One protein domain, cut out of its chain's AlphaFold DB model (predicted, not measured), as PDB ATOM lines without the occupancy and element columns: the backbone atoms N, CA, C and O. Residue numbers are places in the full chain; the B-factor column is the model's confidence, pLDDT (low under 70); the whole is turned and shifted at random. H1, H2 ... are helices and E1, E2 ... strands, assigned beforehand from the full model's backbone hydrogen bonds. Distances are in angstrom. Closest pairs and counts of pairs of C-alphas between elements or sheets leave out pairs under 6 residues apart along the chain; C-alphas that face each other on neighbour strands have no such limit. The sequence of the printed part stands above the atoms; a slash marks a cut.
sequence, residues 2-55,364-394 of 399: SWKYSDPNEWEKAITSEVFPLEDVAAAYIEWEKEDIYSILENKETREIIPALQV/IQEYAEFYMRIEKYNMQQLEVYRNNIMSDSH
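What this domain is: This is residues 2 to 55 and 364 to 394 of the 399 residues of an uncharacterized protein of Methanomassiliicoccus intestinalis (strain Issoire-Mx1) (UniProt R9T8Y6). A thin, drawn-out model has a two-strand hairpin, E1 and E2, in its middle, with one long helix, H3, running alongside it on the E2 side and on past it, so that its residues 387 to 394 stick out at one end. At the other end H2 leads into the hairpin, and H1 lies beyond, joined to H2 by a loop whose residues 16 to 20 stand free. The printed part has 85 residues with three named helices and two named strands, in the order H1, H2, E1, E2, H3; the one sheet, E1 - E2, is antiparallel, and the class is mostly helix. The whole is extended, with a radius of gyration of the C-alphas of 22.0 A, and its outline is a rod, spanning 76 by 27 by 14 A.

Where its parts are: Strand E1 is residues 37 to 43, 19.5 A from first to last C-alpha, and begins with C-alpha 37 at (131.207, 150.734, 137.210). Strand E2 is residues 49 to 53, 13.3 A long. Helix H3, the longest helix, is residues 364 to 394, 45.2 A long, and ends with C-alpha 394 at (159.161, 183.194, 126.252). Helix H2 is residues 22 to 34, 18.3 A long. Helix H1 is residues 8 to 15, 10.4 A long, and begins with C-alpha 8 at (134.562, 128.490, 137.675).

How they stand to each other: E1 and E2 form a hairpin, antiparallel with 150 degrees between their directions. The C-alphas of Tyr 38 and Leu 53, 4.3 A apart, face each other. N 39 and O 52 are within hydrogen-bond range at 2.8 A, as are N 41 and O 50 at 2.9 A. The closest C-alphas of E2 and H3 are those of Ile 49 and Ile 374, 6.5 A apart. H3 and E1 are apart. H2 is apart from E2 and from H3. H1 is apart from H2, from both strands and from H3. In H1, H2 and H3 every O i to N i+4 pair is within hydrogen-bond range.

The domain as a whole: The C-alphas farthest apart are those of Glu 18 and His 394, at 76.1 A. Residues 56 to 363 are cut out, and C-alphas 55 and 364 across the cut are 18.6 A apart. The links H2 to E1 and E1 to E2 are tight, and the link H1 to H2 is short; of the links that are printed whole, none is long. The mean pLDDT of the printed part is 91.3, and residues 392 to 394 are under 70.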
ATOM      1  N   SER A   2     132.174 141.160 140.520       82.25
ATOM      2  CA  SER A   2     132.392 140.173 139.457       82.25
ATOM      3  C   SER A   2     131.066 139.470 139.182       82.25
ATOM      4  O   SER A   2     130.276 139.240 140.090       82.25
ATOM      5  N   TRP A   3     130.787 139.168 137.920       91.62
ATOM      6  CA  TRP A   3     129.583 138.422 137.565       91.62
ATOM      7  C   TRP A   3     129.630 137.017 138.189       91.62
ATOM      8  O   TRP A   3     130.695 136.407 138.099       91.62
ATOM      9  N   LYS A   4     128.523 136.513 138.767       93.38
ATOM     10  CA  LYS A   4     128.424 135.216 139.484       93.38
ATOM     11  C   LYS A   4     129.191 134.085 138.788       93.38
ATOM     12  O   LYS A   4     130.144 133.552 139.334       93.38
ATOM     13  N   TYR A   5     128.884 133.832 137.518       94.94
ATOM     14  CA  TYR A   5     129.513 132.769 136.718       94.94
ATOM     15  C   TYR A   5     130.889 133.126 136.139       94.94
ATOM     16  O   TYR A   5     131.348 132.518 135.174       94.94
ATOM     17  N   SER A   6     131.545 134.155 136.681       91.88
ATOM     18  CA  SER A   6     132.997 134.305 136.525       91.88
ATOM     19  C   SER A   6     133.742 133.378 137.486       91.88
ATOM     20  O   SER A   6     134.916 133.113 137.245       91.88
ATOM     21  N   ASP A   7     133.077 132.908 138.549       94.12
ATOM     22  CA  ASP A   7     133.555 131.810 139.384       94.12
ATOM     23  C   ASP A   7     133.446 130.489 138.594       94.12
ATOM     24  O   ASP A   7     132.338 130.124 138.179       94.12
ATOM     25  N   PRO A   8     134.567 129.776 138.362       94.81
ATOM     26  CA  PRO A   8     134.562 128.490 137.675       94.81
ATOM     27  C   PRO A   8     133.628 127.456 138.308       94.81
ATOM     28  O   PRO A   8     132.988 126.715 137.569       94.81
ATOM     29  N   ASN A   9     133.492 127.441 139.637       96.38
ATOM     30  CA  ASN A   9     132.659 126.460 140.333       96.38
ATOM     31  C   ASN A   9     131.171 126.706 140.068       96.38
ATOM     32  O   ASN A   9     130.417 125.773 139.806       96.38
ATOM     33  N   GLU A  10     130.734 127.967 140.111       96.69
ATOM     34  CA  GLU A  10     129.346 128.333 139.801       96.69
ATOM     35  C   GLU A  10     129.020 128.084 138.325       96.69
ATOM     36  O   GLU A  10     127.918 127.650 137.990       96.69
ATOM     37  N   TRP A  11     129.983 128.331 137.433       96.31
ATOM     38  CA  TRP A  11     129.842 128.022 136.011       96.31
ATOM     39  C   TRP A  11     129.731 126.513 135.759       96.31
ATOM     40  O   TRP A  11     128.851 126.085 135.013       96.31
ATOM     41  N   GLU A  12     130.585 125.712 136.401       95.88
ATOM     42  CA  GLU A  12     130.592 124.256 136.268       95.88
ATOM     43  C   GLU A  12     129.299 123.639 136.810       95.88
ATOM     44  O   GLU A  12     128.641 122.890 136.098       95.88
ATOM     45  N   LYS A  13     128.840 124.054 137.996       96.56
ATOM     46  CA  LYS A  13     127.536 123.620 138.529       96.56
ATOM     47  C   LYS A  13     126.390 123.874 137.546       96.56
ATOM     48  O   LYS A  13     125.522 123.023 137.377       96.56
ATOM     49  N   ALA A  14     126.377 125.039 136.897       96.12
ATOM     50  CA  ALA A  14     125.335 125.381 135.934       96.12
ATOM     51  C   ALA A  14     125.438 124.575 134.630       96.12
ATOM     52  O   ALA A  14     124.404 124.232 134.057       96.12
ATOM     53  N   ILE A  15     126.652 124.265 134.153       96.06
ATOM     54  CA  ILE A  15     126.828 123.499 132.912       96.06
ATOM     55  C   ILE A  15     126.498 122.016 133.094       96.06
ATOM     56  O   ILE A  15     125.936 121.416 132.182       96.06
ATOM     57  N   THR A  16     126.805 121.440 134.259       95.56
ATOM     58  CA  THR A  16     126.571 120.019 134.558       95.56
ATOM     59  C   THR A  16     125.181 119.735 135.129       95.56
ATOM     60  O   THR A  16     124.861 118.579 135.391       95.56
ATOM     61  N   SER A  17     124.368 120.767 135.367       95.25
ATOM     62  CA  SER A  17     122.989 120.608 135.839       95.25
ATOM     63  C   SER A  17     122.148 119.877 134.791       95.25
ATOM     64  O   SER A  17     122.224 120.206 133.605       95.25
ATOM     65  N   GLU A  18     121.305 118.942 135.235       93.44
ATOM     66  CA  GLU A  18     120.362 118.216 134.370       93.44
ATOM     67  C   GLU A  18     119.462 119.187 133.592       93.44
ATOM     68  O   GLU A  18     119.249 119.039 132.390       93.44
ATOM     69  N   VAL A  19     119.012 120.244 134.271       94.62
ATOM     70  CA  VAL A  19     118.275 121.354 133.668       94.62
ATOM     71  C   VAL A  19     119.120 122.613 133.772       94.62
ATOM     72  O   VAL A  19     119.505 123.028 134.869       94.62
ATOM     73  N   PHE A  20     119.411 123.241 132.631       96.94
ATOM     74  CA  PHE A  20     120.171 124.486 132.610       96.94
ATOM     75  C   PHE A  20     119.419 125.586 133.373       96.94
ATOM     76  O   PHE A  20     118.266 125.871 133.031       96.94
ATOM     77  N   PRO A  21     120.049 126.265 134.349       97.12
ATOM     78  CA  PRO A  21     119.382 127.273 135.166       97.12
ATOM     79  C   PRO A  21     119.276 128.619 134.421       97.12
ATOM     80  O   PRO A  21     119.878 129.618 134.811       97.12
ATOM     81  N   LEU A  22     118.525 128.654 133.311       97.19
ATOM     82  CA  LEU A  22     118.425 129.813 132.415       97.19
ATOM     83  C   LEU A  22     117.971 131.087 133.141       97.19
ATOM     84  O   LEU A  22     118.540 132.154 132.914       97.19
ATOM     85  N   GLU A  23     116.969 130.974 134.013       96.81
ATOM     86  CA  GLU A  23     116.409 132.110 134.752       96.81
ATOM     87  C   GLU A  23     117.418 132.705 135.746       96.81
ATOM     88  O   GLU A  23     117.582 133.922 135.787       96.81
ATOM     89  N   ASP A  24     118.163 131.864 136.474       97.06
ATOM     90  CA  ASP A  24     119.245 132.294 137.379       97.06
ATOM     91  C   ASP A  24     120.384 132.964 136.591       97.06
ATOM     92  O   ASP A  24     120.865 134.040 136.954       97.06
ATOM     93  N   VAL A  25     120.754 132.399 135.433       97.44
ATOM     94  CA  VAL A  25     121.754 132.992 134.529       97.44
ATOM     95  C   VAL A  25     121.313 134.364 134.018       97.44
ATOM     96  O   VAL A  25     122.114 135.307 134.006       97.44
ATOM     97  N   ALA A  26     120.050 134.494 133.613       96.94
ATOM     98  CA  ALA A  26     119.467 135.746 133.152       96.94
ATOM     99  C   ALA A  26     119.395 136.790 134.280       96.94
ATOM    100  O   ALA A  26     119.815 137.934 134.078       96.94
ATOM    101  N   ALA A  27     118.946 136.403 135.476       96.44
ATOM    102  CA  ALA A  27     118.855 137.280 136.642       96.44
ATOM    103  C   ALA A  27     120.235 137.794 137.081       96.44
ATOM    104  O   ALA A  27     120.443 139.007 137.174       96.44
ATOM    105  N   ALA A  28     121.214 136.896 137.236       96.56
ATOM    106  CA  ALA A  28     122.588 137.257 137.588       96.56
ATOM    107  C   ALA A  28     123.249 138.145 136.520       96.56
ATOM    108  O   ALA A  28     124.094 138.995 136.824       96.56
ATOM    109  N   TYR A  29     122.898 137.955 135.243       96.56
ATOM    110  CA  TYR A  29     123.331 138.843 134.169       96.56
ATOM    111  C   TYR A  29     122.731 140.249 134.305       96.56
ATOM    112  O   TYR A  29     123.485 141.217 134.202       96.56
ATOM    113  N   ILE A  30     121.419 140.371 134.542       95.19
ATOM    114  CA  ILE A  30     120.740 141.668 134.701       95.19
ATOM    115  C   ILE A  30     121.326 142.438 135.886       95.19
ATOM    116  O   ILE A  30     121.617 143.624 135.753       95.19
ATOM    117  N   GLU A  31     121.529 141.779 137.027       93.94
ATOM    118  CA  GLU A  31     122.140 142.405 138.204       93.94
ATOM    119  C   GLU A  31     123.543 142.935 137.881       93.94
ATOM    120  O   GLU A  31     123.852 144.100 138.129       93.94
ATOM    121  N   TRP A  32     124.378 142.109 137.241       94.38
ATOM    122  CA  TRP A  32     125.723 142.510 136.833       94.38
ATOM    123  C   TRP A  32     125.732 143.649 135.804       94.38
ATOM    124  O   TRP A  32     126.630 144.496 135.841       94.38
ATOM    125  N   GLU A  33     124.797 143.652 134.855       93.25
ATOM    126  CA  GLU A  33     124.706 144.660 133.796       93.25
ATOM    127  C   GLU A  33     124.287 146.023 134.359       93.25
ATOM    128  O   GLU A  33     124.958 147.008 134.047       93.25
ATOM    129  N   LYS A  34     123.295 146.045 135.264       90.44
ATOM    130  CA  LYS A  34     122.769 147.252 135.928       90.44
ATOM    131  C   LYS A  34     123.783 147.984 136.802       90.44
ATOM    132  O   LYS A  34     123.607 149.162 137.097       90.44
ATOM    133  N   GLU A  35     124.822 147.300 137.271       89.56
ATOM    134  CA  GLU A  35     125.850 147.958 138.068       89.56
ATOM    135  C   GLU A  35     126.684 148.928 137.218       89.56
ATOM    136  O   GLU A  35     127.533 148.510 136.425       89.56
ATOM    137  N   ASP A  36     126.553 150.226 137.457       91.62
ATOM    138  CA  ASP A  36     127.436 151.208 136.837       91.62
ATOM    139  C   ASP A  36     128.807 151.223 137.523       91.62
ATOM    140  O   ASP A  36     128.981 151.626 138.676       91.62
ATOM    141  N   ILE A  37     129.810 150.759 136.783       92.25
ATOM    142  CA  ILE A  37     131.207 150.734 137.210       92.25
ATOM    143  C   ILE A  37     131.985 151.653 136.277       92.25
ATOM    144  O   ILE A  37     131.943 151.472 135.062       92.25
ATOM    145  N   TYR A  38     132.723 152.612 136.826       94.56
ATOM    146  CA  TYR A  38     133.492 153.580 136.050       94.56
ATOM    147  C   TYR A  38     134.982 153.275 136.144       94.56
ATOM    148  O   TYR A  38     135.538 153.153 137.234       94.56
ATOM    149  N   SER A  39     135.637 153.178 134.991       94.62
ATOM    150  CA  SER A  39     137.091 153.246 134.891       94.62
ATOM    151  C   SER A  39     137.514 154.702 134.991       94.62
ATOM    152  O   SER A  39     137.057 155.535 134.213       94.62
ATOM    153  N   ILE A  40     138.398 155.001 135.929       96.00
ATOM    154  CA  ILE A  40     138.994 156.319 136.078       96.00
ATOM    155  C   ILE A  40     140.280 156.328 135.260       96.00
ATOM    156  O   ILE A  40     141.167 155.491 135.462       96.00
ATOM    157  N   LEU A  41     140.333 157.231 134.289       95.12
ATOM    158  CA  LEU A  41     141.450 157.387 133.371       95.12
ATOM    159  C   LEU A  41     142.106 158.738 133.619       95.12
ATOM    160  O   LEU A  41     141.399 159.718 133.818       95.12
ATOM    161  N   GLU A  42     143.428 158.796 133.554       95.19
ATOM    162  CA  GLU A  42     144.191 160.038 133.648       95.19
ATOM    163  C   GLU A  42     145.020 160.237 132.377       95.19
ATOM    164  O   GLU A  42     145.535 159.276 131.802       95.19
ATOM    165  N   ASN A  43     145.117 161.470 131.903       92.31
ATOM    166  CA  ASN A  43     145.945 161.844 130.769       92.31
ATOM    167  C   ASN A  43     147.369 162.165 131.245       92.31
ATOM    168  O   ASN A  43     147.552 163.007 132.116       92.31
ATOM    169  N   LYS A  44     148.403 161.530 130.675       88.00
ATOM    170  CA  LYS A  44     149.800 161.735 131.117       88.00
ATOM    171  C   LYS A  44     150.304 163.155 130.929       88.00
ATOM    172  O   LYS A  44     151.139 163.589 131.712       88.00
ATOM    173  N   GLU A  45     149.845 163.834 129.886       86.06
ATOM    174  CA  GLU A  45     150.357 165.153 129.518       86.06
ATOM    175  C   GLU A  45     149.604 166.264 130.241       86.06
ATOM    176  O   GLU A  45     150.221 167.148 130.821       86.06
ATOM    177  N   THR A  46     148.271 166.204 130.232       87.56
ATOM    178  CA  THR A  46     147.430 167.256 130.822       87.56
ATOM    179  C   THR A  46     147.095 167.005 132.288       87.56
ATOM    180  O   THR A  46     146.511 167.877 132.923       87.56
ATOM    181  N   ARG A  47     147.398 165.806 132.813       91.44
ATOM    182  CA  ARG A  47     146.935 165.305 134.122       91.44
ATOM    183  C   ARG A  47     145.411 165.303 134.283       91.44
ATOM    184  O   ARG A  47     144.907 165.090 135.375       91.44
ATOM    185  N   GLU A  48     144.668 165.492 133.195       92.81
ATOM    186  CA  GLU A  48     143.207 165.473 133.189       92.81
ATOM    187  C   GLU A  48     142.698 164.088 133.587       92.81
ATOM    188  O   GLU A  48     143.160 163.078 133.052       92.81
ATOM    189  N   ILE A  49     141.726 164.032 134.492       95.00
ATOM    190  CA  ILE A  49     141.079 162.799 134.929       95.00
ATOM    191  C   ILE A  49     139.674 162.735 134.335       95.00
ATOM    192  O   ILE A  49     138.921 163.702 134.406       95.00
ATOM    193  N   ILE A  50     139.285 161.582 133.791       94.31
ATOM    194  CA  ILE A  50     137.920 161.336 133.315       94.31
ATOM    195  C   ILE A  50     137.359 160.022 133.873       94.31
ATOM    196  O   ILE A  50     138.042 158.990 133.859       94.31
ATOM    197  N   PRO A  51     136.093 160.005 134.322       94.12
ATOM    198  CA  PRO A  51     135.364 158.769 134.544       94.12
ATOM    199  C   PRO A  51     134.765 158.254 133.231       94.12
ATOM    200  O   PRO A  51     133.949 158.913 132.592       94.12
ATOM    201  N   ALA A  52     135.110 157.028 132.854       93.00
ATOM    202  CA  ALA A  52     134.533 156.335 131.711       93.00
ATOM    203  C   ALA A  52     133.720 155.126 132.183       93.00
ATOM    204  O   ALA A  52     134.271 154.195 132.771       93.00
ATOM    205  N   LEU A  53     132.414 155.111 131.896       93.06
ATOM    206  CA  LEU A  53     131.564 153.956 132.191       93.06
ATOM    207  C   LEU A  53     132.142 152.701 131.521       93.06
ATOM    208  O   LEU A  53     132.413 152.689 130.313       93.06
ATOM    209  N   GLN A  54     132.330 151.639 132.305       92.25
ATOM    210  CA  GLN A  54     132.866 150.385 131.804       92.25
ATOM    211  C   GLN A  54     131.948 149.797 130.736       92.25
ATOM    212  O   GLN A  54     130.718 149.796 130.822       92.25
ATOM    213  N   VAL A  55     132.578 149.259 129.698       91.56
ATOM    214  CA  VAL A  55     131.878 148.651 128.573       91.56
ATOM    215  C   VAL A  55     131.463 147.233 128.961       91.56
ATOM    216  O   VAL A  55     132.231 146.284 128.786       91.56
ATOM    217  N   ILE A 364     123.307 158.567 142.020       90.81
ATOM    218  CA  ILE A 364     123.546 159.648 141.049       90.81
ATOM    219  C   ILE A 364     124.183 160.862 141.739       90.81
ATOM    220  O   ILE A 364     125.048 161.510 141.156       90.81
ATOM    221  N   GLN A 365     123.798 161.142 142.987       94.62
ATOM    222  CA  GLN A 365     124.376 162.229 143.774       94.62
ATOM    223  C   GLN A 365     125.865 161.992 144.053       94.62
ATOM    224  O   GLN A 365     126.672 162.883 143.802       94.62
ATOM    225  N   GLU A 366     126.253 160.783 144.480       94.12
ATOM    226  CA  GLU A 366     127.667 160.460 144.717       94.12
ATOM    227  C   GLU A 366     128.493 160.595 143.426       94.12
ATOM    228  O   GLU A 366     129.614 161.113 143.439       94.12
ATOM    229  N   TYR A 367     127.928 160.162 142.293       92.94
ATOM    230  CA  TYR A 367     128.550 160.347 140.984       92.94
ATOM    231  C   TYR A 367     128.719 161.830 140.635       92.94
ATOM    232  O   TYR A 367     129.803 162.230 140.213       92.94
ATOM    233  N   ALA A 368     127.689 162.653 140.843       93.94
ATOM    234  CA  ALA A 368     127.735 164.086 140.565       93.94
ATOM    235  C   ALA A 368     128.785 164.801 141.431       93.94
ATOM    236  O   ALA A 368     129.610 165.543 140.907       93.94
ATOM    237  N   GLU A 369     128.828 164.526 142.735       95.69
ATOM    238  CA  GLU A 369     129.830 165.088 143.651       95.69
ATOM    239  C   GLU A 369     131.260 164.682 143.268       95.69
ATOM    240  O   GLU A 369     132.205 165.470 143.355       95.69
ATOM    241  N   PHE A 370     131.448 163.438 142.834       94.38
ATOM    242  CA  PHE A 370     132.726 162.982 142.303       94.38
ATOM    243  C   PHE A 370     133.096 163.688 140.996       94.38
ATOM    244  O   PHE A 370     134.228 164.155 140.864       94.38
ATOM    245  N   TYR A 371     132.152 163.801 140.062       93.75
ATOM    246  CA  TYR A 371     132.358 164.469 138.781       93.75
ATOM    247  C   TYR A 371     132.737 165.942 138.975       93.75
ATOM    248  O   TYR A 371     133.733 166.395 138.422       93.75
ATOM    249  N   MET A 372     132.029 166.665 139.849       95.56
ATOM    250  CA  MET A 372     132.325 168.068 140.164       95.56
ATOM    251  C   MET A 372     133.715 168.256 140.787       95.56
ATOM    252  O   MET A 372     134.407 169.227 140.481       95.56
ATOM    253  N   ARG A 373     134.162 167.319 141.637       94.75
ATOM    254  CA  ARG A 373     135.531 167.338 142.180       94.75
ATOM    255  C   ARG A 373     136.584 167.142 141.093       94.75
ATOM    256  O   ARG A 373     137.597 167.838 141.117       94.75
ATOM    257  N   ILE A 374     136.344 166.227 140.154       94.50
ATOM    258  CA  ILE A 374     137.230 166.009 139.007       94.50
ATOM    259  C   ILE A 374     137.280 167.241 138.109       94.50
ATOM    260  O   ILE A 374     138.369 167.669 137.756       94.50
ATOM    261  N   GLU A 375     136.137 167.836 137.771       93.25
ATOM    262  CA  GLU A 375     136.083 169.049 136.943       93.25
ATOM    263  C   GLU A 375     136.891 170.189 137.570       93.25
ATOM    264  O   GLU A 375     137.725 170.805 136.908       93.25
ATOM    265  N   LYS A 376     136.731 170.412 138.881       94.56
ATOM    266  CA  LYS A 376     137.529 171.405 139.612       94.56
ATOM    267  C   LYS A 376     139.031 171.101 139.545       94.56
ATOM    268  O   LYS A 376     139.823 172.016 139.336       94.56
ATOM    269  N   TYR A 377     139.422 169.838 139.712       93.81
ATOM    270  CA  TYR A 377     140.818 169.417 139.588       93.81
ATOM    271  C   TYR A 377     141.358 169.626 138.163       93.81
ATOM    272  O   TYR A 377     142.428 170.203 137.989       93.81
ATOM    273  N   ASN A 378     140.600 169.225 137.140       93.44
ATOM    274  CA  ASN A 378     140.979 169.370 135.735       93.44
ATOM    275  C   ASN A 378     141.153 170.843 135.346       93.44
ATOM    276  O   ASN A 378     142.112 171.176 134.657       93.44
ATOM    277  N   MET A 379     140.278 171.730 135.830       92.44
ATOM    278  CA  MET A 379     140.405 173.181 135.650       92.44
ATOM    279  C   MET A 379     141.739 173.709 136.203       92.44
ATOM    280  O   MET A 379     142.451 174.424 135.503       92.44
ATOM    281  N   GLN A 380     142.125 173.290 137.412       92.56
ATOM    282  CA  GLN A 380     143.406 173.677 138.020       92.56
ATOM    283  C   GLN A 380     144.609 173.141 137.229       92.56
ATOM    284  O   GLN A 380     145.580 173.863 137.010       92.56
ATOM    285  N   GLN A 381     144.556 171.890 136.759       88.69
ATOM    286  CA  GLN A 381     145.635 171.319 135.943       88.69
ATOM    287  C   GLN A 381     145.766 172.013 134.582       88.69
ATOM    288  O   GLN A 381     146.878 172.236 134.108       88.69
ATOM    289  N   LEU A 382     144.646 172.407 133.967       86.81
ATOM    290  CA  LEU A 382     144.647 173.161 132.712       86.81
ATOM    291  C   LEU A 382     145.299 174.539 132.866       86.81
ATOM    292  O   LEU A 382     146.016 174.966 131.961       86.81
ATOM    293  N   GLU A 383     145.086 175.227 133.989       88.25
ATOM    294  CA  GLU A 383     145.763 176.495 134.291       88.25
ATOM    295  C   GLU A 383     147.278 176.309 134.429       88.25
ATOM    296  O   GLU A 383     148.045 177.021 133.781       88.25
ATOM    297  N   VAL A 384     147.717 175.299 135.190       87.31
ATOM    298  CA  VAL A 384     149.146 174.959 135.330       87.31
ATOM    299  C   VAL A 384     149.768 174.628 133.973       87.31
ATOM    300  O   VAL A 384     150.829 175.146 133.628       87.31
ATOM    301  N   TYR A 385     149.091 173.806 133.171       83.06
ATOM    302  CA  TYR A 385     149.561 173.418 131.845       83.06
ATOM    303  C   TYR A 385     149.701 174.623 130.902       83.06
ATOM    304  O   TYR A 385     150.712 174.756 130.214       83.06
ATOM    305  N   ARG A 386     148.720 175.537 130.899       86.06
ATOM    306  CA  ARG A 386     148.780 176.782 130.114       86.06
ATOM    307  C   ARG A 386     149.935 177.679 130.552       86.06
ATOM    308  O   ARG A 386     150.636 178.202 129.689       86.06
ATOM    309  N   ASN A 387     150.151 177.824 131.858       85.56
ATOM    310  CA  ASN A 387     151.239 178.640 132.395       85.56
ATOM    311  C   ASN A 387     152.615 178.089 131.995       85.56
ATOM    312  O   ASN A 387     153.465 178.865 131.569       85.56
ATOM    313  N   ASN A 388     152.799 176.765 132.031       81.81
ATOM    314  CA  ASN A 388     154.053 176.121 131.624       81.81
ATOM    315  C   ASN A 388     154.345 176.280 130.119       81.81
ATOM    316  O   ASN A 388     155.479 176.536 129.726       81.81
ATOM    317  N   ILE A 389     153.323 176.187 129.258       82.06
ATOM    318  CA  ILE A 389     153.504 176.445 127.817       82.06
ATOM    319  C   ILE A 389     153.886 177.907 127.569       82.06
ATOM    320  O   ILE A 389     154.747 178.192 126.734       82.06
ATOM    321  N   MET A 390     153.254 178.847 128.279       73.81
ATOM    322  CA  MET A 390     153.560 180.267 128.106       73.81
ATOM    323  C   MET A 390     154.972 180.617 128.594       73.81
ATOM    324  O   MET A 390     155.659 181.372 127.903       73.81
ATOM    325  N   SER A 391     155.460 180.010 129.683       70.69
ATOM    326  CA  SER A 391     156.848 180.191 130.131       70.69
ATOM    327  C   SER A 391     157.876 179.625 129.147       70.69
ATOM    328  O   SER A 391     158.881 180.284 128.883       70.69
ATOM    329  N   ASP A 392     157.607 178.471 128.528       65.94
ATOM    330  CA  ASP A 392     158.520 177.868 127.543       65.94
ATOM    331  C   ASP A 392     158.571 178.670 126.230       65.94
ATOM    332  O   ASP A 392     159.618 178.782 125.592       65.94
ATOM    333  N   SER A 393     157.459 179.304 125.840       58.03
ATOM    334  CA  SER A 393     157.402 180.153 124.640       58.03
ATOM    335  C   SER A 393     158.141 181.493 124.777       58.03
ATOM    336  O   SER A 393     158.592 182.040 123.773       58.03
ATOM    337  N   HIS A 394     158.333 182.004 126.001       53.59
ATOM    338  CA  HIS A 394     159.161 183.194 126.252       53.59
ATOM    339  C   HIS A 394     160.669 182.881 126.284       53.59
ATOM    340  O   HIS A 394     161.476 183.782 126.070       53.59
TER     341      HIS A 394